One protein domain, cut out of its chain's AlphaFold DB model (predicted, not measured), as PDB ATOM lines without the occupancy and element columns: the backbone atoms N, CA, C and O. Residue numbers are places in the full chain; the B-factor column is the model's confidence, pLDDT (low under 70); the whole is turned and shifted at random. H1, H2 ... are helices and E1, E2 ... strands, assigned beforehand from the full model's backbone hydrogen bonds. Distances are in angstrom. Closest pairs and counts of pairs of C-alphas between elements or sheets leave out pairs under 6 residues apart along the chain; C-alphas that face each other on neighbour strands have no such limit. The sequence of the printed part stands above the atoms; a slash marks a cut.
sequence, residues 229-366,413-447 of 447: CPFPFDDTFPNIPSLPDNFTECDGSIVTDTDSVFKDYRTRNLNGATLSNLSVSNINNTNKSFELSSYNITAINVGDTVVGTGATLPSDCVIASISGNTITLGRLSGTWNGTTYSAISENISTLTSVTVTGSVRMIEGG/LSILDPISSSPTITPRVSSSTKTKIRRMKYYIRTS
ATOM      1  N   CYS A 229    -109.083  40.647  71.247       87.50
ATOM      2  CA  CYS A 229    -109.427  39.230  71.205       87.50
ATOM      3  C   CYS A 229    -109.491  38.742  69.741       87.50
ATOM      4  O   CYS A 229    -110.166  39.371  68.915       87.50
ATOM      5  N   PRO A 230    -108.801  37.643  69.387       88.19
ATOM      6  CA  PRO A 230    -108.910  37.044  68.065       88.19
ATOM      7  C   PRO A 230    -110.264  36.333  67.895       88.19
ATOM      8  O   PRO A 230    -110.697  35.561  68.747       88.19
ATOM      9  N   PHE A 231    -110.905  36.555  66.754       85.88
ATOM     10  CA  PHE A 231    -112.189  35.994  66.355       85.88
ATOM     11  C   PHE A 231    -112.045  35.230  65.028       85.88
ATOM     12  O   PHE A 231    -111.480  35.758  64.064       85.88
ATOM     13  N   PRO A 232    -112.539  33.987  64.928       86.62
ATOM     14  CA  PRO A 232    -112.550  33.279  63.657       86.62
ATOM     15  C   PRO A 232    -113.576  33.861  62.698       86.62
ATOM     16  O   PRO A 232    -114.758  33.946  63.021       86.62
ATOM     17  N   PHE A 233    -113.150  34.161  61.476       85.94
ATOM     18  CA  PHE A 233    -114.048  34.618  60.427       85.94
ATOM     19  C   PHE A 233    -113.755  33.846  59.149       85.94
ATOM     20  O   PHE A 233    -112.707  34.000  58.525       85.94
ATOM     21  N   ASP A 234    -114.696  32.998  58.762       84.62
ATOM     22  CA  ASP A 234    -114.614  32.278  57.501       84.62
ATOM     23  C   ASP A 234    -115.084  33.220  56.391       84.62
ATOM     24  O   ASP A 234    -116.269  33.497  56.309       84.62
ATOM     25  N   ASP A 235    -114.175  33.757  55.579       82.12
ATOM     26  CA  ASP A 235    -114.504  34.571  54.398       82.12
ATOM     27  C   ASP A 235    -114.496  33.751  53.100       82.12
ATOM     28  O   ASP A 235    -114.584  34.305  52.006       82.12
ATOM     29  N   THR A 236    -114.404  32.420  53.200       81.94
ATOM     30  CA  THR A 236    -114.242  31.546  52.029       81.94
ATOM     31  C   THR A 236    -115.559  31.176  51.350       81.94
ATOM     32  O   THR A 236    -115.535  30.601  50.257       81.94
ATOM     33  N   PHE A 237    -116.716  31.466  51.957       81.19
ATOM     34  CA  PHE A 237    -118.004  31.196  51.317       81.19
ATOM     35  C   PHE A 237    -118.451  32.361  50.422       81.19
ATOM     36  O   PHE A 237    -118.257  33.529  50.767       81.19
ATOM     37  N   PRO A 238    -119.101  32.061  49.282       87.75
ATOM     38  CA  PRO A 238    -119.699  33.092  48.445       87.75
ATOM     39  C   PRO A 238    -120.772  33.865  49.225       87.75
ATOM     40  O   PRO A 238    -121.506  33.284  50.023       87.75
ATOM     41  N   ASN A 239    -120.888  35.166  48.946       88.31
ATOM     42  CA  ASN A 239    -121.849  36.091  49.567       88.31
ATOM     43  C   ASN A 239    -121.663  36.325  51.075       88.31
ATOM     44  O   ASN A 239    -122.584  36.819  51.727       88.31
ATOM     45  N   ILE A 240    -120.498  35.999  51.641       81.44
ATOM     46  CA  ILE A 240    -120.177  36.455  52.994       81.44
ATOM     47  C   ILE A 240    -119.966  37.972  52.957       81.44
ATOM     48  O   ILE A 240    -119.257  38.455  52.070       81.44
ATOM     49  N   PRO A 241    -120.594  38.731  53.879       82.94
ATOM     50  CA  PRO A 241    -120.349  40.160  54.002       82.94
ATOM     51  C   PRO A 241    -118.854  40.453  54.088       82.94
ATOM     52  O   PRO A 241    -118.090  39.668  54.656       82.94
ATOM     53  N   SER A 242    -118.432  41.599  53.557       85.06
ATOM     54  CA  SER A 242    -117.084  42.085  53.825       85.06
ATOM     55  C   SER A 242    -116.838  42.117  55.331       85.06
ATOM     56  O   SER A 242    -117.766  42.255  56.134       85.06
ATOM     57  N   LEU A 243    -115.569  41.973  55.706       79.62
ATOM     58  CA  LEU A 243    -115.162  42.181  57.084       79.62
ATOM     59  C   LEU A 243    -115.708  43.544  57.551       79.62
ATOM     60  O   LEU A 243    -115.521  44.514  56.814       79.62
ATOM     61  N   PRO A 244    -116.404  43.630  58.696       83.56
ATOM     62  CA  PRO A 244    -116.850  44.921  59.194       83.56
ATOM     63  C   PRO A 244    -115.650  45.851  59.420       83.56
ATOM     64  O   PRO A 244    -114.578  45.382  59.803       83.56
ATOM     65  N   ASP A 245    -115.837  47.154  59.201       83.00
ATOM     66  CA  ASP A 245    -114.754  48.157  59.212       83.00
ATOM     67  C   ASP A 245    -113.977  48.209  60.543       83.00
ATOM     68  O   ASP A 245    -112.825  48.630  60.591       83.00
ATOM     69  N   ASN A 246    -114.586  47.716  61.620       82.56
ATOM     70  CA  ASN A 246    -114.022  47.591  62.961       82.56
ATOM     71  C   ASN A 246    -113.324  46.247  63.227       82.56
ATOM     72  O   ASN A 246    -113.239  45.772  64.362       82.56
ATOM     73  N   PHE A 247    -112.836  45.586  62.184       87.75
ATOM     74  CA  PHE A 247    -111.983  44.417  62.320       87.75
ATOM     75  C   PHE A 247    -110.758  44.550  61.426       87.75
ATOM     76  O   PHE A 247    -110.793  45.116  60.338       87.75
ATOM     77  N   THR A 248    -109.654  43.971  61.873       91.19
ATOM     78  CA  THR A 248    -108.427  43.846  61.079       91.19
ATOM     79  C   THR A 248    -107.996  42.396  61.062       91.19
ATOM     80  O   THR A 248    -108.227  41.653  62.012       91.19
ATOM     81  N   GLU A 249    -107.408  41.946  59.964       91.88
ATOM     82  CA  GLU A 249    -106.965  40.565  59.838       91.88
ATOM     83  C   GLU A 249    -105.799  40.239  60.799       91.88
ATOM     84  O   GLU A 249    -104.968  41.091  61.120       91.88
ATOM     85  N   CYS A 250    -105.735  38.994  61.289       93.44
ATOM     86  CA  CYS A 250    -104.605  38.487  62.074       93.44
ATOM     87  C   CYS A 250    -103.438  38.076  61.156       93.44
ATOM     88  O   CYS A 250    -103.027  36.911  61.135       93.44
ATOM     89  N   ASP A 251    -102.919  39.020  60.380       94.31
ATOM     90  CA  ASP A 251    -101.872  38.823  59.372       94.31
ATOM     91  C   ASP A 251    -100.581  39.602  59.681       94.31
ATOM     92  O   ASP A 251     -99.669  39.662  58.861       94.31
ATOM     93  N   GLY A 252    -100.475  40.218  60.861       94.81
ATOM     94  CA  GLY A 252     -99.320  41.040  61.216       94.81
ATOM     95  C   GLY A 252     -99.291  42.421  60.571       94.81
ATOM     96  O   GLY A 252     -98.262  43.101  60.656       94.81
ATOM     97  N   SER A 253    -100.382  42.861  59.943       94.56
ATOM     98  CA  SER A 253    -100.568  44.249  59.516       94.56
ATOM     99  C   SER A 253    -100.545  45.221  60.700       94.56
ATOM    100  O   SER A 253    -100.825  44.858  61.842       94.56
ATOM    101  N   ILE A 254    -100.159  46.471  60.435       94.81
ATOM    102  CA  ILE A 254    -100.159  47.543  61.439       94.81
ATOM    103  C   ILE A 254    -101.595  48.033  61.633       94.81
ATOM    104  O   ILE A 254    -102.288  48.329  60.659       94.81
ATOM    105  N   VAL A 255    -102.020  48.170  62.886       94.12
ATOM    106  CA  VAL A 255    -103.283  48.811  63.246       94.12
ATOM    107  C   VAL A 255    -103.161  50.313  62.992       94.12
ATOM    108  O   VAL A 255    -102.431  51.018  63.688       94.12
ATOM    109  N   THR A 256    -103.868  50.795  61.972       93.06
ATOM    110  CA  THR A 256    -103.822  52.203  61.529       93.06
ATOM    111  C   THR A 256    -104.934  53.072  62.113       93.06
ATOM    112  O   THR A 256    -104.873  54.295  61.987       93.06
ATOM    113  N   ASP A 257    -105.921  52.462  62.771       90.19
ATOM    114  CA  ASP A 257    -107.015  53.164  63.438       90.19
ATOM    115  C   ASP A 257    -106.473  54.087  64.539       90.19
ATOM    116  O   ASP A 257    -105.821  53.639  65.487       90.19
ATOM    117  N   THR A 258    -106.736  55.387  64.396       91.12
ATOM    118  CA  THR A 258    -106.246  56.417  65.312       91.12
ATOM    119  C   THR A 258    -106.904  56.381  66.681       91.12
ATOM    120  O   THR A 258    -106.290  56.864  67.631       91.12
ATOM    121  N   ASP A 259    -108.107  55.813  66.780       87.56
ATOM    122  CA  ASP A 259    -108.881  55.741  68.020       87.56
ATOM    123  C   ASP A 259    -108.605  54.439  68.791       87.56
ATOM    124  O   ASP A 259    -108.947  54.309  69.971       87.56
ATOM    125  N   SER A 260    -107.950  53.471  68.146       89.25
ATOM    126  CA  SER A 260    -107.584  52.207  68.767       89.25
ATOM    127  C   SER A 260    -106.464  52.391  69.790       89.25
ATOM    128  O   SER A 260    -105.407  52.953  69.506       89.25
ATOM    129  N   VAL A 261    -106.625  51.788  70.971       90.00
ATOM    130  CA  VAL A 261    -105.540  51.689  71.969       90.00
ATOM    131  C   VAL A 261    -104.351  50.851  71.475       90.00
ATOM    132  O   VAL A 261    -103.292  50.869  72.095       90.00
ATOM    133  N   PHE A 262    -104.520  50.122  70.367       92.69
ATOM    134  CA  PHE A 262    -103.478  49.339  69.704       92.69
ATOM    135  C   PHE A 262    -102.930  50.020  68.451       92.69
ATOM    136  O   PHE A 262    -102.284  49.358  67.646       92.69
ATOM    137  N   LYS A 263    -103.177  51.320  68.262       94.12
ATOM    138  CA  LYS A 263    -102.586  52.088  67.165       94.12
ATOM    139  C   LYS A 263    -101.074  51.850  67.079       94.12
ATOM    140  O   LYS A 263    -100.382  51.820  68.096       94.12
ATOM    141  N   ASP A 264    -100.584  51.672  65.856       94.81
ATOM    142  CA  ASP A 264     -99.183  51.410  65.502       94.81
ATOM    143  C   ASP A 264     -98.649  50.025  65.924       94.81
ATOM    144  O   ASP A 264     -97.568  49.628  65.483       94.81
ATOM    145  N   TYR A 265     -99.401  49.236  66.702       95.50
ATOM    146  CA  TYR A 265     -99.070  47.829  66.935       95.50
ATOM    147  C   TYR A 265     -99.397  47.000  65.702       95.50
ATOM    148  O   TYR A 265    -100.369  47.255  64.992       95.50
ATOM    149  N   ARG A 266     -98.617  45.945  65.470       95.44
ATOM    150  CA  ARG A 266     -99.006  44.911  64.519       95.44
ATOM    151  C   ARG A 266    -100.019  43.956  65.143       95.44
ATOM    152  O   ARG A 266     -99.891  43.573  66.310       95.44
ATOM    153  N   THR A 267    -100.998  43.528  64.354       94.75
ATOM    154  CA  THR A 267    -101.872  42.411  64.724       94.75
ATOM    155  C   THR A 267    -101.048  41.133  64.890       94.75
ATOM    156  O   THR A 267     -99.925  41.030  64.401       94.75
ATOM    157  N   ARG A 268    -101.556  40.118  65.596       92.56
ATOM    158  CA  ARG A 268    -100.849  38.824  65.600       92.56
ATOM    159  C   ARG A 268    -100.908  38.189  64.218       92.56
ATOM    160  O   ARG A 268    -101.972  38.191  63.612       92.56
ATOM    161  N   ASN A 269     -99.826  37.559  63.776       94.12
ATOM    162  CA  ASN A 269     -99.784  36.815  62.521       94.12
ATOM    163  C   ASN A 269    -100.249  35.359  62.709       94.12
ATOM    164  O   ASN A 269     -99.444  34.432  62.786       94.12
ATOM    165  N   LEU A 270    -101.559  35.155  62.832       91.75
ATOM    166  CA  LEU A 270    -102.155  33.818  62.957       91.75
ATOM    167  C   LEU A 270    -102.434  33.173  61.591       91.75
ATOM    168  O   LEU A 270    -102.593  31.956  61.509       91.75
ATOM    169  N   ASN A 271    -102.460  33.976  60.523       90.94
ATOM    170  CA  ASN A 271    -102.768  33.527  59.162       90.94
ATOM    171  C   ASN A 271    -101.519  33.164  58.338       90.94
ATOM    172  O   ASN A 271    -101.646  32.839  57.159       90.94
ATOM    173  N   GLY A 272    -100.324  33.184  58.939       91.75
ATOM    174  CA  GLY A 272     -99.082  32.767  58.283       91.75
ATOM    175  C   GLY A 272     -98.576  33.738  57.211       91.75
ATOM    176  O   GLY A 272     -97.956  33.330  56.231       91.75
ATOM    177  N   ALA A 273     -98.857  35.028  57.367       95.25
ATOM    178  CA  ALA A 273     -98.352  36.073  56.491       95.25
ATOM    179  C   ALA A 273     -96.825  36.235  56.606       95.25
ATOM    180  O   ALA A 273     -96.183  35.766  57.551       95.25
ATOM    181  N   THR A 274     -96.233  36.927  55.635       96.62
ATOM    182  CA  THR A 274     -94.814  37.310  55.666       96.62
ATOM    183  C   THR A 274     -94.679  38.760  56.120       96.62
ATOM    184  O   THR A 274     -95.227  39.664  55.495       96.62
ATOM    185  N   LEU A 275     -93.928  38.981  57.197       96.56
ATOM    186  CA  LEU A 275     -93.652  40.290  57.779       96.56
ATOM    187  C   LEU A 275     -92.256  40.734  57.363       96.56
ATOM    188  O   LEU A 275     -91.264  40.227  57.879       96.56
ATOM    189  N   SER A 276     -92.166  41.660  56.417       96.75
ATOM    190  CA  SER A 276     -90.882  42.124  55.888       96.75
ATOM    191  C   SER A 276     -90.333  43.334  56.642       96.75
ATOM    192  O   SER A 276     -91.087  44.154  57.167       96.75
ATOM    193  N   ASN A 277     -89.005  43.474  56.612       94.38
ATOM    194  CA  ASN A 277     -88.269  44.656  57.074       94.38
ATOM    195  C   ASN A 277     -88.540  45.040  58.539       94.38
ATOM    196  O   ASN A 277     -88.611  46.223  58.872       94.38
ATOM    197  N   LEU A 278     -88.676  44.055  59.430       96.56
ATOM    198  CA  LEU A 278     -88.749  44.325  60.864       96.56
ATOM    199  C   LEU A 278     -87.369  44.783  61.341       96.56
ATOM    200  O   LEU A 278     -86.415  44.003  61.319       96.56
ATOM    201  N   SER A 279     -87.252  46.057  61.715       97.06
ATOM    202  CA  SER A 279     -85.986  46.652  62.149       97.06
ATOM    203  C   SER A 279     -85.458  45.979  63.411       97.06
ATOM    204  O   SER A 279     -86.191  45.820  64.387       97.06
ATOM    205  N   VAL A 280     -84.178  45.620  63.379       97.50
ATOM    206  CA  VAL A 280     -83.475  44.959  64.477       97.50
ATOM    207  C   VAL A 280     -82.678  45.978  65.289       97.50
ATOM    208  O   VAL A 280     -82.069  46.895  64.743       97.50
ATOM    209  N   SER A 281     -82.661  45.793  66.605       96.75
ATOM    210  CA  SER A 281     -81.855  46.556  67.559       96.75
ATOM    211  C   SER A 281     -81.126  45.616  68.527       96.75
ATOM    212  O   SER A 281     -81.447  44.432  68.590       96.75
ATOM    213  N   ASN A 282     -80.120  46.127  69.246       96.25
ATOM    214  CA  ASN A 282     -79.437  45.434  70.352       96.25
ATOM    215  C   ASN A 282     -79.074  43.963  70.067       96.25
ATOM    216  O   ASN A 282     -79.548  43.033  70.715       96.25
ATOM    217  N   ILE A 283     -78.217  43.748  69.069       97.62
ATOM    218  CA  ILE A 283     -77.798  42.403  68.665       97.62
ATOM    219  C   ILE A 283     -76.823  41.814  69.685       97.62
ATOM    220  O   ILE A 283     -75.769  42.386  69.964       97.62
ATOM    221  N   ASN A 284     -77.114  40.605  70.153       97.25
ATOM    222  CA  ASN A 284     -76.206  39.782  70.936       97.25
ATOM    223  C   ASN A 284     -75.789  38.549  70.124       97.25
ATOM    224  O   ASN A 284     -76.450  37.509  70.111       97.25
ATOM    225  N   ASN A 285     -74.639  38.659  69.460       96.56
ATOM    226  CA  ASN A 285     -74.112  37.584  68.623       96.56
ATOM    227  C   ASN A 285     -73.671  36.338  69.416       96.56
ATOM    228  O   ASN A 285     -73.603  35.253  68.838       96.56
ATOM    229  N   THR A 286     -73.377  36.470  70.712       95.31
ATOM    230  CA  THR A 286     -73.014  35.334  71.573       95.31
ATOM    231  C   THR A 286     -74.235  34.466  71.854       95.31
ATOM    232  O   THR A 286     -74.178  33.254  71.675       95.31
ATOM    233  N   ASN A 287     -75.359  35.094  72.209       94.50
ATOM    234  CA  ASN A 287     -76.610  34.400  72.531       94.50
ATOM    235  C   ASN A 287     -77.511  34.170  71.311       94.50
ATOM    236  O   ASN A 287     -78.592  33.612  71.453       94.50
ATOM    237  N   LYS A 288     -77.083  34.614  70.122       96.62
ATOM    238  CA  LYS A 288     -77.869  34.563  68.879       96.62
ATOM    239  C   LYS A 288     -79.234  35.225  69.030       96.62
ATOM    240  O   LYS A 288     -80.238  34.736  68.514       96.62
ATOM    241  N   SER A 289     -79.249  36.348  69.741       96.88
ATOM    242  CA  SER A 289     -80.457  37.108  70.008       96.88
ATOM    243  C   SER A 289     -80.360  38.546  69.525       96.88
ATOM    244  O   SER A 289     -79.277  39.076  69.272       96.88
ATOM    245  N   PHE A 290     -81.517  39.170  69.365       97.62
ATOM    246  CA  PHE A 290     -81.658  40.577  69.024       97.62
ATOM    247  C   PHE A 290     -82.979  41.117  69.569       97.62
ATOM    248  O   PHE A 290     -83.823  40.348  70.026       97.62
ATOM    249  N   GLU A 291     -83.175  42.428  69.520       97.62
ATOM    250  CA  GLU A 291     -84.399  43.077  69.981       97.62
ATOM    251  C   GLU A 291     -85.210  43.659  68.823       97.62
ATOM    252  O   GLU A 291     -84.666  44.256  67.888       97.62
ATOM    253  N   LEU A 292     -86.530  43.514  68.916       97.19
ATOM    254  CA  LEU A 292     -87.505  44.208  68.075       97.19
ATOM    255  C   LEU A 292     -88.271  45.231  68.914       97.19
ATOM    256  O   LEU A 292     -88.334  45.131  70.138       97.19
ATOM    257  N   SER A 293     -88.902  46.205  68.258       96.62
ATOM    258  CA  SER A 293     -89.847  47.081  68.954       96.62
ATOM    259  C   SER A 293     -91.022  46.280  69.526       96.62
ATOM    260  O   SER A 293     -91.481  45.299  68.929       96.62
ATOM    261  N   SER A 294     -91.574  46.754  70.643       94.31
ATOM    262  CA  SER A 294     -92.799  46.206  71.238       94.31
ATOM    263  C   SER A 294     -94.003  46.261  70.285       94.31
ATOM    264  O   SER A 294     -94.920  45.457  70.407       94.31
ATOM    265  N   TYR A 295     -93.985  47.159  69.294       94.69
ATOM    266  CA  TYR A 295     -94.998  47.244  68.237       94.69
ATOM    267  C   TYR A 295     -94.946  46.080  67.239       94.69
ATOM    268  O   TYR A 295     -95.964  45.733  66.645       94.69
ATOM    269  N   ASN A 296     -93.768  45.485  67.029       94.94
ATOM    270  CA  ASN A 296     -93.579  44.393  66.074       94.94
ATOM    271  C   ASN A 296     -93.692  43.012  66.728       94.94
ATOM    272  O   ASN A 296     -94.048  42.046  66.055       94.94
ATOM    273  N   ILE A 297     -93.377  42.906  68.021       93.31
ATOM    274  CA  ILE A 297     -93.254  41.605  68.686       93.31
ATOM    275  C   ILE A 297     -94.577  40.858  68.831       93.31
ATOM    276  O   ILE A 297     -94.597  39.631  68.833       93.31
ATOM    277  N   THR A 298     -95.690  41.588  68.878       91.38
ATOM    278  CA  THR A 298     -97.042  41.019  68.918       91.38
ATOM    279  C   THR A 298     -97.352  40.183  67.676       91.38
ATOM    280  O   THR A 298     -98.186  39.283  67.733       91.38
ATOM    281  N   ALA A 299     -96.677  40.437  66.553       94.38
ATOM    282  CA  ALA A 299     -96.940  39.765  65.288       94.38
ATOM    283  C   ALA A 299     -96.147  38.479  65.067       94.38
ATOM    284  O   ALA A 299     -96.438  37.763  64.115       94.38
ATOM    285  N   ILE A 300     -95.164  38.171  65.908       95.06
ATOM    286  CA  ILE A 300     -94.260  37.037  65.704       95.06
ATOM    287  C   ILE A 300     -94.428  35.995  66.799       95.06
ATOM    288  O   ILE A 300     -94.840  36.294  67.917       95.06
ATOM    289  N   ASN A 301     -94.103  34.751  66.480       93.44
ATOM    290  CA  ASN A 301     -94.286  33.633  67.387       93.44
ATOM    291  C   ASN A 301     -93.102  32.659  67.323       93.44
ATOM    292  O   ASN A 301     -92.434  32.515  66.298       93.44
ATOM    293  N   VAL A 302     -92.886  31.915  68.411       91.81
ATOM    294  CA  VAL A 302     -91.894  30.827  68.458       91.81
ATOM    295  C   VAL A 302     -92.194  29.792  67.376       91.81
ATOM    296  O   VAL A 302     -93.321  29.303  67.282       91.81
ATOM    297  N   GLY A 303     -91.197  29.477  66.554       90.12
ATOM    298  CA  GLY A 303     -91.285  28.586  65.398       90.12
ATOM    299  C   GLY A 303     -91.500  29.282  64.052       90.12
ATOM    300  O   GLY A 303     -91.420  28.607  63.030       90.12
ATOM    301  N   ASP A 304     -91.744  30.598  64.014       93.19
ATOM    302  CA  ASP A 304     -91.817  31.325  62.739       93.19
ATOM    303  C   ASP A 304     -90.439  31.354  62.059       93.19
ATOM    304  O   ASP A 304     -89.408  31.442  62.731       93.19
ATOM    305  N   THR A 305     -90.420  31.262  60.726       94.69
ATOM    306  CA  THR A 305     -89.174  31.230  59.940       94.69
ATOM    307  C   THR A 305     -88.611  32.636  59.788       94.69
ATOM    308  O   THR A 305     -89.369  33.580  59.564       94.69
ATOM    309  N   VAL A 306     -87.289  32.784  59.883       96.00
ATOM    310  CA  VAL A 306     -86.614  34.087  59.874       96.00
ATOM    311  C   VAL A 306     -85.577  34.158  58.760       96.00
ATOM    312  O   VAL A 306     -84.682  33.323  58.666       96.00
ATOM    313  N   VAL A 307     -85.653  35.217  57.957       96.25
ATOM    314  CA  VAL A 307     -84.630  35.596  56.977       96.25
ATOM    315  C   VAL A 307     -84.028  36.935  57.388       96.25
ATOM    316  O   VAL A 307     -84.750  37.899  57.632       96.25
ATOM    317  N   GLY A 308     -82.701  37.004  57.478       94.44
ATOM    318  CA  GLY A 308     -81.983  38.206  57.892       94.44
ATOM    319  C   GLY A 308     -81.559  39.092  56.724       94.44
ATOM    320  O   GLY A 308     -81.215  38.608  55.648       94.44
ATOM    321  N   THR A 309     -81.534  40.403  56.950       95.88
ATOM    322  CA  THR A 309     -80.869  41.385  56.084       95.88
ATOM    323  C   THR A 309     -79.611  41.890  56.782       95.88
ATOM    324  O   THR A 309     -79.648  42.273  57.950       95.88
ATOM    325  N   GLY A 310     -78.481  41.892  56.073       94.38
ATOM    326  CA  GLY A 310     -77.170  42.269  56.616       94.38
ATOM    327  C   GLY A 310     -76.376  41.104  57.220       94.38
ATOM    328  O   GLY A 310     -75.153  41.181  57.278       94.38
ATOM    329  N   ALA A 311     -77.030  39.993  57.569       93.38
ATOM    330  CA  ALA A 311     -76.393  38.727  57.933       93.38
ATOM    331  C   ALA A 311     -77.079  37.557  57.208       93.38
ATOM    332  O   ALA A 311     -78.305  37.543  57.082       93.38
ATOM    333  N   THR A 312     -76.302  36.574  56.750       94.94
ATOM    334  CA  THR A 312     -76.840  35.346  56.146       94.94
ATOM    335  C   THR A 312     -77.263  34.389  57.253       94.94
ATOM    336  O   THR A 312     -76.416  33.850  57.963       94.94
ATOM    337  N   LEU A 313     -78.571  34.179  57.395       94.69
ATOM    338  CA  LEU A 313     -79.129  33.161  58.286       94.69
ATOM    339  C   LEU A 313     -79.330  31.837  57.525       94.69
ATOM    340  O   LEU A 313     -79.519  31.861  56.305       94.69
ATOM    341  N   PRO A 314     -79.321  30.684  58.215       94.31
ATOM    342  CA  PRO A 314     -79.720  29.407  57.625       94.31
ATOM    343  C   PRO A 314     -81.139  29.439  57.062       94.31
ATOM    344  O   PRO A 314     -82.008  30.120  57.603       94.31
ATOM    345  N   SER A 315     -81.410  28.640  56.027       93.44
ATOM    346  CA  SER A 315     -82.755  28.530  55.441       93.44
ATOM    347  C   SER A 315     -83.792  27.902  56.383       93.44
ATOM    348  O   SER A 315     -84.986  28.047  56.156       93.44
ATOM    349  N   ASP A 316     -83.344  27.202  57.424       92.81
ATOM    350  CA  ASP A 316     -84.131  26.588  58.500       92.81
ATOM    351  C   ASP A 316     -84.081  27.401  59.811       92.81
ATOM    352  O   ASP A 316     -84.380  26.869  60.886       92.81
ATOM    353  N   CYS A 317     -83.668  28.673  59.748       94.50
ATOM    354  CA  CYS A 317     -83.633  29.552  60.908       94.50
ATOM    355  C   CYS A 317     -85.051  29.921  61.357       94.50
ATOM    356  O   CYS A 317     -85.889  30.343  60.557       94.50
ATOM    357  N   VAL A 318     -85.306  29.783  62.654       95.19
ATOM    358  CA  VAL A 318     -86.605  30.039  63.277       95.19
ATOM    359  C   VAL A 318     -86.455  30.848  64.561       95.19
ATOM    360  O   VAL A 318     -85.378  30.908  65.162       95.19
ATOM    361  N   ILE A 319     -87.556  31.438  65.019       95.25
ATOM    362  CA  ILE A 319     -87.646  32.027  66.359       95.25
ATOM    363  C   ILE A 319     -87.675  30.896  67.391       95.25
ATOM    364  O   ILE A 319     -88.651  30.156  67.465       95.25
ATOM    365  N   ALA A 320     -86.626  30.769  68.201       93.12
ATOM    366  CA  ALA A 320     -86.522  29.738  69.234       93.12
ATOM    367  C   ALA A 320     -87.181  30.149  70.557       93.12
ATOM    368  O   ALA A 320     -87.739  29.312  71.261       93.12
ATOM    369  N   SER A 321     -87.105  31.433  70.914       94.06
ATOM    370  CA  SER A 321     -87.774  31.977  72.098       94.06
ATOM    371  C   SER A 321     -88.027  33.477  71.969       94.06
ATOM    372  O   SER A 321     -87.359  34.174  71.200       94.06
ATOM    373  N   ILE A 322     -89.005  33.948  72.743       94.44
ATOM    374  CA  ILE A 322     -89.395  35.351  72.873       94.44
ATOM    375  C   ILE A 322     -89.443  35.666  74.370       94.44
ATOM    376  O   ILE A 322     -90.144  34.981  75.114       94.44
ATOM    377  N   SER A 323     -88.696  36.676  74.817       94.94
ATOM    378  CA  SER A 323     -88.708  37.150  76.206       94.94
ATOM    379  C   SER A 323     -88.660  38.673  76.232       94.94
ATOM    380  O   SER A 323     -87.656  39.273  75.842       94.94
ATOM    381  N   GLY A 324     -89.757  39.313  76.646       94.88
ATOM    382  CA  GLY A 324     -89.915  40.759  76.477       94.88
ATOM    383  C   GLY A 324     -89.762  41.126  75.002       94.88
ATOM    384  O   GLY A 324     -90.438  40.527  74.178       94.88
ATOM    385  N   ASN A 325     -88.834  42.038  74.689       96.38
ATOM    386  CA  ASN A 325     -88.482  42.451  73.323       96.38
ATOM    387  C   ASN A 325     -87.368  41.611  72.675       96.38
ATOM    388  O   ASN A 325     -87.041  41.821  71.507       96.38
ATOM    389  N   THR A 326     -86.767  40.681  73.422       96.50
ATOM    390  CA  THR A 326     -85.625  39.884  72.971       96.50
ATOM    391  C   THR A 326     -86.088  38.621  72.254       96.50
ATOM    392  O   THR A 326     -86.837  37.806  72.797       96.50
ATOM    393  N   ILE A 327     -85.579  38.438  71.039       96.50
ATOM    394  CA  ILE A 327     -85.799  37.286  70.171       96.50
ATOM    395  C   ILE A 327     -84.521  36.472  70.118       96.50
ATOM    396  O   ILE A 327     -83.472  37.011  69.777       96.50
ATOM    397  N   THR A 328     -84.604  35.178  70.415       96.31
ATOM    398  CA  THR A 328     -83.479  34.249  70.236       96.31
ATOM    399  C   THR A 328     -83.716  33.394  69.002       96.31
ATOM    400  O   THR A 328     -84.791  32.814  68.846       96.31
ATOM    401  N   LEU A 329     -82.712  33.303  68.132       96.00
ATOM    402  CA  LEU A 329     -82.749  32.477  66.931       96.00
ATOM    403  C   LEU A 329     -82.304  31.047  67.227       96.00
ATOM    404  O   LEU A 329     -81.379  30.803  68.002       96.00
ATOM    405  N   GLY A 330     -82.925  30.099  66.539       93.94
ATOM    406  CA  GLY A 330     -82.504  28.705  66.534       93.94
ATOM    407  C   GLY A 330     -82.710  28.059  65.174       93.94
ATOM    408  O   GLY A 330     -83.118  28.703  64.207       93.94
ATOM    409  N   ARG A 331     -82.404  26.770  65.110       92.75
ATOM    410  CA  ARG A 331     -82.692  25.891  63.980       92.75
ATOM    411  C   ARG A 331     -83.786  24.927  64.377       92.75
ATOM    412  O   ARG A 331     -83.832  24.458  65.517       92.75
ATOM    413  N   LEU A 332     -84.640  24.596  63.421       84.25
ATOM    414  CA  LEU A 332     -85.608  23.529  63.604       84.25
ATOM    415  C   LEU A 332     -84.874  22.173  63.597       84.25
ATOM    416  O   LEU A 332     -84.537  21.652  62.539       84.25
ATOM    417  N   SER A 333     -84.599  21.602  64.774       76.25
ATOM    418  CA  SER A 333     -83.948  20.291  64.912       76.25
ATOM    419  C   SER A 333     -84.847  19.311  65.668       76.25
ATOM    420  O   SER A 333     -84.912  19.360  66.890       76.25
ATOM    421  N   GLY A 334     -85.534  18.405  64.967       59.91
ATOM    422  CA  GLY A 334     -86.250  17.291  65.606       59.91
ATOM    423  C   GLY A 334     -87.582  16.908  64.962       59.91
ATOM    424  O   GLY A 334     -88.145  17.631  64.143       59.91
ATOM    425  N   THR A 335     -88.078  15.731  65.344       52.25
ATOM    426  CA  THR A 335     -89.402  15.202  64.994       52.25
ATOM    427  C   THR A 335     -90.504  15.851  65.843       52.25
ATOM    428  O   THR A 335     -90.276  16.263  66.973       52.25
ATOM    429  N   TRP A 336     -91.708  15.916  65.268       42.41
ATOM    430  CA  TRP A 336     -92.925  16.679  65.615       42.41
ATOM    431  C   TRP A 336     -93.388  16.811  67.094       42.41
ATOM    432  O   TRP A 336     -94.357  17.514  67.341       42.41
ATOM    433  N   ASN A 337     -92.763  16.205  68.108       45.53
ATOM    434  CA  ASN A 337     -93.360  16.094  69.450       45.53
ATOM    435  C   ASN A 337     -92.351  16.358  70.588       45.53
ATOM    436  O   ASN A 337     -91.992  15.450  71.336       45.53
ATOM    437  N   GLY A 338     -91.862  17.600  70.684       52.78
ATOM    438  CA  GLY A 338     -90.851  18.019  71.670       52.78
ATOM    439  C   GLY A 338     -89.727  18.841  71.043       52.78
ATOM    440  O   GLY A 338     -88.557  18.491  71.171       52.78
ATOM    441  N   THR A 339     -90.091  19.882  70.291       56.84
ATOM    442  CA  THR A 339     -89.168  20.641  69.441       56.84
ATOM    443  C   THR A 339     -88.126  21.375  70.286       56.84
ATOM    444  O   THR A 339     -88.382  22.450  70.822       56.84
ATOM    445  N   THR A 340     -86.927  20.813  70.401       71.62
ATOM    446  CA  THR A 340     -85.758  21.550  70.872       71.62
ATOM    447  C   THR A 340     -85.197  22.365  69.712       71.62
ATOM    448  O   THR A 340     -84.857  21.836  68.654       71.62
ATOM    449  N   TYR A 341     -85.103  23.680  69.896       82.19
ATOM    450  CA  TYR A 341     -84.427  24.550  68.942       82.19
ATOM    451  C   TYR A 341     -82.935  24.566  69.261       82.19
ATOM    452  O   TYR A 341     -82.522  25.072  70.306       82.19
ATOM    453  N   SER A 342     -82.118  24.001  68.375       87.00
ATOM    454  CA  SER A 342     -80.661  24.111  68.496       87.00
ATOM    455  C   SER A 342     -80.224  25.540  68.177       87.00
ATOM    456  O   SER A 342     -80.787  26.170  67.283       87.00
ATOM    457  N   ALA A 343     -79.215  26.059  68.875       88.12
ATOM    458  CA  ALA A 343     -78.665  27.374  68.555       88.12
ATOM    459  C   ALA A 343     -78.102  27.403  67.121       88.12
ATOM    460  O   ALA A 343     -77.504  26.429  66.657       88.12
ATOM    461  N   ILE A 344     -78.273  28.530  66.425       91.94
ATOM    462  CA  ILE A 344     -77.587  28.782  65.148       91.94
ATOM    463  C   ILE A 344     -76.089  29.034  65.396       91.94
ATOM    464  O   ILE A 344     -75.706  29.595  66.425       91.94
ATOM    465  N   SER A 345     -75.220  28.639  64.466       93.06
ATOM    466  CA  SER A 345     -73.770  28.888  64.569       93.06
ATOM    467  C   SER A 345     -73.353  30.190  63.878       93.06
ATOM    468  O   SER A 345     -72.279  30.734  64.142       93.06
ATOM    469  N   GLU A 346     -74.224  30.724  63.027       95.00
ATOM    470  CA  GLU A 346     -73.978  31.850  62.140       95.00
ATOM    471  C   GLU A 346     -73.775  33.164  62.907       95.00
ATOM    472  O   GLU A 346     -74.317  33.392  63.995       95.00
ATOM    473  N   ASN A 347     -72.943  34.047  62.351       94.75
ATOM    474  CA  ASN A 347     -72.704  35.371  62.916       94.75
ATOM    475  C   ASN A 347     -73.857  36.312  62.540       94.75
ATOM    476  O   ASN A 347     -74.114  36.523  61.358       94.75
ATOM    477  N   ILE A 348     -74.510  36.898  63.541       96.81
ATOM    478  CA  ILE A 348     -75.645  37.813  63.362       96.81
ATOM    479  C   ILE A 348     -75.302  39.278  63.654       96.81
ATOM    480  O   ILE A 348     -76.184  40.122  63.601       96.81
ATOM    481  N   SER A 349     -74.042  39.607  63.963       96.50
ATOM    482  CA  SER A 349     -73.627  40.960  64.393       96.50
ATOM    483  C   SER A 349     -73.929  42.085  63.394       96.50
ATOM    484  O   SER A 349     -73.986  43.244  63.790       96.50
ATOM    485  N   THR A 350     -74.142  41.756  62.120       97.00
ATOM    486  CA  THR A 350     -74.467  42.701  61.041       97.00
ATOM    487  C   THR A 350     -75.952  42.696  60.655       97.00
ATOM    488  O   THR A 350     -76.326  43.285  59.642       97.00
ATOM    489  N   LEU A 351     -76.810  42.021  61.426       96.75
ATOM    490  CA  LEU A 351     -78.249  41.944  61.176       96.75
ATOM    491  C   LEU A 351     -78.912  43.320  61.365       96.75
ATOM    492  O   LEU A 351     -78.860  43.898  62.439       96.75
ATOM    493  N   THR A 352     -79.563  43.850  60.334       97.50
ATOM    494  CA  THR A 352     -80.192  45.191  60.366       97.50
ATOM    495  C   THR A 352     -81.715  45.128  60.361       97.50
ATOM    496  O   THR A 352     -82.390  45.943  60.992       97.50
ATOM    497  N   SER A 353     -82.270  44.125  59.690       97.50
ATOM    498  CA  SER A 353     -83.694  43.815  59.705       97.50
ATOM    499  C   SER A 353     -83.925  42.327  59.506       97.50
ATOM    500  O   SER A 353     -83.044  41.609  59.024       97.50
ATOM    501  N   VAL A 354     -85.126  41.866  59.838       97.25
ATOM    502  CA  VAL A 354     -85.578  40.501  59.560       97.25
ATOM    503  C   VAL A 354     -86.875  40.499  58.762       97.25
ATOM    504  O   VAL A 354     -87.723  41.380  58.905       97.25
ATOM    505  N   THR A 355     -87.020  39.489  57.911       97.38
ATOM    506  CA  THR A 355     -88.297  39.067  57.343       97.38
ATOM    507  C   THR A 355     -88.738  37.808  58.072       97.38
ATOM    508  O   THR A 355     -87.980  36.840  58.130       97.38
ATOM    509  N   VAL A 356     -89.937  37.827  58.648       96.38
ATOM    510  CA  VAL A 356     -90.488  36.711  59.421       96.38
ATOM    511  C   VAL A 356     -91.687  36.137  58.684       96.38
ATOM    512  O   VAL A 356     -92.665  36.842  58.447       96.38
ATOM    513  N   THR A 357     -91.624  34.859  58.330       95.44
ATOM    514  CA  THR A 357     -92.750  34.139  57.733       95.44
ATOM    515  C   THR A 357     -93.437  33.326  58.818       95.44
ATOM    516  O   THR A 357     -92.865  32.371  59.353       95.44
ATOM    517  N   GLY A 358     -94.660  33.734  59.153       90.06
ATOM    518  CA  GLY A 358     -95.480  33.036  60.131       90.06
ATOM    519  C   GLY A 358     -95.951  31.681  59.615       90.06
ATOM    520  O   GLY A 358     -96.099  31.468  58.413       90.06
ATOM    521  N   SER A 359     -96.248  30.771  60.535       86.00
ATOM    522  CA  SER A 359     -97.077  29.600  60.226       86.00
ATOM    523  C   SER A 359     -98.546  29.901  60.512       86.00
ATOM    524  O   SER A 359     -98.853  30.690  61.405       86.00
ATOM    525  N   VAL A 360     -99.465  29.250  59.794       85.06
ATOM    526  CA  VAL A 360    -100.889  29.281  60.161       85.06
ATOM    527  C   VAL A 360    -101.035  28.637  61.539       85.06
ATOM    528  O   VAL A 360    -100.629  27.489  61.730       85.06
ATOM    529  N   ARG A 361    -101.601  29.368  62.502       81.38
ATOM    530  CA  ARG A 361    -101.775  28.902  63.884       81.38
ATOM    531  C   ARG A 361    -103.248  28.857  64.243       81.38
ATOM    532  O   ARG A 361    -103.976  29.832  64.073       81.38
ATOM    533  N   MET A 362    -103.669  27.725  64.796       77.81
ATOM    534  CA  MET A 362    -104.940  27.620  65.504       77.81
ATOM    535  C   MET A 362    -104.708  27.910  66.984       77.81
ATOM    536  O   MET A 362    -103.689  27.513  67.547       77.81
ATOM    537  N   ILE A 363    -105.649  28.611  67.614       71.69
ATOM    538  CA  ILE A 363    -105.631  28.808  69.064       71.69
ATOM    539  C   ILE A 363    -106.056  27.486  69.698       71.69
ATOM    540  O   ILE A 363    -107.201  27.050  69.547       71.69
ATOM    541  N   GLU A 364    -105.121  26.827  70.372       64.50
ATOM    542  CA  GLU A 364    -105.428  25.649  71.171       64.50
ATOM    543  C   GLU A 364    -106.110  26.102  72.466       64.50
ATOM    544  O   GLU A 364    -105.604  26.961  73.188       64.50
ATOM    545  N   GLY A 365    -107.294  25.550  72.744       57.16
ATOM    546  CA  GLY A 365    -107.914  25.704  74.053       57.16
ATOM    547  C   GLY A 365    -107.087  24.905  75.051       57.16
ATOM    548  O   GLY A 365    -106.943  23.697  74.888       57.16
ATOM    549  N   GLY A 366    -106.503  25.565  76.050       48.78
ATOM    550  CA  GLY A 366    -105.758  24.864  77.091       48.78
ATOM    551  C   GLY A 366    -106.705  23.987  77.907       48.78
ATOM    552  O   GLY A 366    -107.459  24.508  78.726       48.78
ATOM    553  N   LEU A 413    -106.672  36.134  76.566       46.50
ATOM    554  CA  LEU A 413    -105.360  36.380  75.967       46.50
ATOM    555  C   LEU A 413    -105.255  37.874  75.639       46.50
ATOM    556  O   LEU A 413    -105.938  38.358  74.737       46.50
ATOM    557  N   SER A 414    -104.412  38.605  76.370       50.91
ATOM    558  CA  SER A 414    -104.069  39.992  76.042       50.91
ATOM    559  C   SER A 414    -103.215  40.019  74.780       50.91
ATOM    560  O   SER A 414    -102.286  39.224  74.655       50.91
ATOM    561  N   ILE A 415    -103.463  40.955  73.858       49.03
ATOM    562  CA  ILE A 415    -102.633  41.123  72.652       49.03
ATOM    563  C   ILE A 415    -101.147  41.342  72.982       49.03
ATOM    564  O   ILE A 415    -100.295  40.997  72.166       49.03
ATOM    565  N   LEU A 416    -100.850  41.856  74.182       48.47
ATOM    566  CA  LEU A 416     -99.496  42.142  74.658       48.47
ATOM    567  C   LEU A 416     -98.739  40.902  75.141       48.47
ATOM    568  O   LEU A 416     -97.513  40.944  75.212       48.47
ATOM    569  N   ASP A 417     -99.439  39.808  75.443       52.31
ATOM    570  CA  ASP A 417     -98.789  38.574  75.869       52.31
ATOM    571  C   ASP A 417     -98.372  37.784  74.622       52.31
ATOM    572  O   ASP A 417     -99.246  37.354  73.855       52.31
ATOM    573  N   PRO A 418     -97.067  37.571  74.367       52.78
ATOM    574  CA  PRO A 418     -96.657  36.633  73.335       52.78
ATOM    575  C   PRO A 418     -97.244  35.259  73.672       52.78
ATOM    576  O   PRO A 418     -97.270  34.853  74.835       52.78
ATOM    577  N   ILE A 419     -97.716  34.523  72.661       55.31
ATOM    578  CA  ILE A 419     -98.097  33.121  72.857       55.31
ATOM    579  C   ILE A 419     -96.794  32.354  73.093       55.31
ATOM    580  O   ILE A 419     -96.179  31.836  72.161       55.31
ATOM    581  N   SER A 420     -96.338  32.306  74.344       45.12
ATOM    582  CA  SER A 420     -95.355  31.321  74.752       45.12
ATOM    583  C   SER A 420     -96.109  30.004  74.825       45.12
ATOM    584  O   SER A 420     -96.795  29.722  75.813       45.12
ATOM    585  N   SER A 421     -96.037  29.194  73.771       43.56
ATOM    586  CA  SER A 421     -96.312  27.787  73.995       43.56
ATOM    587  C   SER A 421     -95.296  27.307  75.031       43.56
ATOM    588  O   SER A 421     -94.112  27.646  74.967       43.56
ATOM    589  N   SER A 422     -95.758  26.566  76.039       41.03
ATOM    590  CA  SER A 422     -94.842  25.749  76.834       41.03
ATOM    591  C   SER A 422     -93.918  25.010  75.853       41.03
ATOM    592  O   SER A 422     -94.420  24.558  74.820       41.03
ATOM    593  N   PRO A 423     -92.610  24.850  76.125       39.50
ATOM    594  CA  PRO A 423     -91.670  24.179  75.212       39.50
ATOM    595  C   PRO A 423     -92.087  22.744  74.824       39.50
ATOM    596  O   PRO A 423     -91.478  22.128  73.955       39.50
ATOM    597  N   THR A 424     -93.131  22.206  75.456       38.72
ATOM    598  CA  THR A 424     -93.758  20.914  75.165       38.72
ATOM    599  C   THR A 424     -94.954  20.951  74.205       38.72
ATOM    600  O   THR A 424     -95.404  19.879  73.811       38.72
ATOM    601  N   ILE A 425     -95.485  22.116  73.815       40.50
ATOM    602  CA  ILE A 425     -96.685  22.214  72.966       40.50
ATOM    603  C   ILE A 425     -96.311  22.877  71.635       40.50
ATOM    604  O   ILE A 425     -96.149  24.094  71.533       40.50
ATOM    605  N   THR A 426     -96.123  22.051  70.608       41.69
ATOM    606  CA  THR A 426     -95.803  22.492  69.245       41.69
ATOM    607  C   THR A 426     -97.102  22.761  68.469       41.69
ATOM    608  O   THR A 426     -97.976  21.893  68.465       41.69
ATOM    609  N   PRO A 427     -97.241  23.896  67.754       41.28
ATOM    610  CA  PRO A 427     -98.390  24.149  66.886       41.28
ATOM    611  C   PRO A 427     -98.555  23.039  65.834       41.28
ATOM    612  O   PRO A 427     -97.618  22.737  65.091       41.28
ATOM    613  N   ARG A 428     -99.749  22.442  65.722       39.94
ATOM    614  CA  ARG A 428    -100.055  21.495  64.634       39.94
ATOM    615  C   ARG A 428    -100.104  22.212  63.276       39.94
ATOM    616  O   ARG A 428    -101.050  22.940  62.998       39.94
ATOM    617  N   VAL A 429     -99.165  21.907  62.379       40.22
ATOM    618  CA  VAL A 429     -99.205  22.291  60.948       40.22
ATOM    619  C   VAL A 429     -99.726  21.135  60.081       40.22
ATOM    620  O   VAL A 429     -98.966  20.480  59.375       40.22
ATOM    621  N   SER A 430    -101.014  20.778  60.188       39.38
ATOM    622  CA  SER A 430    -101.546  19.555  59.551       39.38
ATOM    623  C   SER A 430    -101.263  19.498  58.039       39.38
ATOM    624  O   SER A 430    -101.752  20.341  57.290       39.38
ATOM    625  N   SER A 431    -100.544  18.471  57.580       35.09
ATOM    626  CA  SER A 431    -100.200  18.254  56.167       35.09
ATOM    627  C   SER A 431    -101.220  17.412  55.381       35.09
ATOM    628  O   SER A 431    -101.031  17.199  54.186       35.09
ATOM    629  N   SER A 432    -102.303  16.923  56.004       32.31
ATOM    630  CA  SER A 432    -103.197  15.935  55.363       32.31
ATOM    631  C   SER A 432    -104.702  16.133  55.556       32.31
ATOM    632  O   SER A 432    -105.490  15.348  55.032       32.31
ATOM    633  N   THR A 433    -105.149  17.185  56.237       33.72
ATOM    634  CA  THR A 433    -106.581  17.504  56.312       33.72
ATOM    635  C   THR A 433    -106.861  18.637  55.333       33.72
ATOM    636  O   THR A 433    -106.153  19.640  55.340       33.72
ATOM    637  N   LYS A 434    -107.872  18.490  54.462       34.41
ATOM    638  CA  LYS A 434    -108.409  19.586  53.633       34.41
ATOM    639  C   LYS A 434    -109.090  20.614  54.542       34.41
ATOM    640  O   LYS A 434    -110.307  20.783  54.521       34.41
ATOM    641  N   THR A 435    -108.314  21.255  55.398       39.09
ATOM    642  CA  THR A 435    -108.758  22.339  56.251       39.09
ATOM    643  C   THR A 435    -108.958  23.509  55.308       39.09
ATOM    644  O   THR A 435    -107.990  24.084  54.817       39.09
ATOM    645  N   LYS A 436    -110.217  23.825  54.980       44.06
ATOM    646  CA  LYS A 436    -110.539  25.154  54.451       44.06
ATOM    647  C   LYS A 436    -109.865  26.142  55.398       44.06
ATOM    648  O   LYS A 436    -110.171  26.119  56.590       44.06
ATOM    649  N   ILE A 437    -108.882  26.889  54.899       46.50
ATOM    650  CA  ILE A 437    -108.102  27.818  55.711       46.50
ATOM    651  C   ILE A 437    -109.094  28.854  56.226       46.50
ATOM    652  O   ILE A 437    -109.560  29.704  55.474       46.50
ATOM    653  N   ARG A 438    -109.470  28.729  57.495       54.09
ATOM    654  CA  ARG A 438    -110.244  29.753  58.180       54.09
ATOM    655  C   ARG A 438    -109.258  30.824  58.597       54.09
ATOM    656  O   ARG A 438    -108.294  30.522  59.297       54.09
ATOM    657  N   ARG A 439    -109.482  32.049  58.138       65.19
ATOM    658  CA  ARG A 439    -108.689  33.202  58.555       65.19
ATOM    659  C   ARG A 439    -109.132  33.638  59.952       65.19
ATOM    660  O   ARG A 439    -110.321  33.662  60.274       65.19
ATOM    661  N   MET A 440    -108.164  33.972  60.794       73.44
ATOM    662  CA  MET A 440    -108.389  34.605  62.091       73.44
ATOM    663  C   MET A 440    -108.374  36.126  61.908       73.44
ATOM    664  O   MET A 440    -107.608  36.641  61.088       73.44
ATOM    665  N   LYS A 441    -109.221  36.846  62.649       76.38
ATOM    666  CA  LYS A 441    -109.358  38.312  62.574       76.38
ATOM    667  C   LYS A 441    -109.439  38.924  63.979       76.38
ATOM    668  O   LYS A 441    -109.882  38.255  64.902       76.38
ATOM    669  N   TYR A 442    -109.013  40.168  64.166       68.62
ATOM    670  CA  TYR A 442    -109.136  40.935  65.412       68.62
ATOM    671  C   TYR A 442    -110.324  41.872  65.366       68.62
ATOM    672  O   TYR A 442    -110.536  42.541  64.359       68.62
ATOM    673  N   TYR A 443    -111.022  41.992  66.493       62.56
ATOM    674  CA  TYR A 443    -111.907  43.123  66.728       62.56
ATOM    675  C   TYR A 443    -111.093  44.363  67.119       62.56
ATOM    676  O   TYR A 443    -110.355  44.338  68.111       62.56
ATOM    677  N   ILE A 444    -111.248  45.442  66.353       67.31
ATOM    678  CA  ILE A 444    -110.659  46.758  66.608       67.31
ATOM    679  C   ILE A 444    -111.803  47.757  66.652       67.31
ATOM    680  O   ILE A 444    -112.411  48.054  65.635       67.31
ATOM    681  N   ARG A 445    -112.145  48.254  67.839       52.34
ATOM    682  CA  ARG A 445    -113.256  49.193  67.974       52.34
ATOM    683  C   ARG A 445    -112.952  50.479  67.202       52.34
ATOM    684  O   ARG A 445    -112.128  51.256  67.665       52.34
ATOM    685  N   THR A 446    -113.698  50.727  66.133       49.59
ATOM    686  CA  THR A 446    -113.865  52.071  65.579       49.59
ATOM    687  C   THR A 446    -114.929  52.806  66.396       49.59
ATOM    688  O   THR A 446    -115.836  52.171  66.957       49.59
ATOM    689  N   SER A 447    -114.780  54.122  66.519       46.78
ATOM    690  CA  SER A 447    -115.695  55.007  67.246       46.78
ATOM    691  C   SER A 447    -117.124  55.004  66.703       46.78
ATOM    692  O   SER A 447    -117.322  54.798  65.484       46.78
TER     693      SER A 447
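What this domain is: This is residues 229 to 366 and 413 to 447 of the 447 residues of an uncharacterized protein of Leptospira idonii (UniProt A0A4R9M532). Amid little regular structure, two crossed sheets, E3-E10-E6 and one branched at E8, form a sandwich, with small sheet E1-E11-E2 off one end. Of 173 printed residues, 58 are in eleven antiparallel strands and H1: mostly strand. It is compact: radius of gyration of the C-alphas 16.7 A, spans 51 by 40 by 27 A.

How they stand to each other: E1, residues 230 to 233, and E2, 247 to 249, neighbour E11, 439 to 443. E3, 274 to 279, and E6, 305 to 309, neighbour E10, 353 to 357. N 231 to O 441, 2.7 A, and N 275 to O 356, 2.8 A, are within hydrogen-bond range. E7, 317 to 323, E8, 326 to 333, and E9, 340 to 343, are a meander of hairpins; E5, 289 to 291, neighbouring E8, forms one with E4, 281 to 284. H1, 294 to 297, only grazes E8's sheet.

Where its parts are: C-alpha 230 is at (-108.910, 37.044, 68.065), C-alpha 443 at (-111.907, 43.123, 66.728).

The domain as a whole: The cut between C-alphas 366 and 413 is 11.6 A; 42 residues have pLDDT under 70.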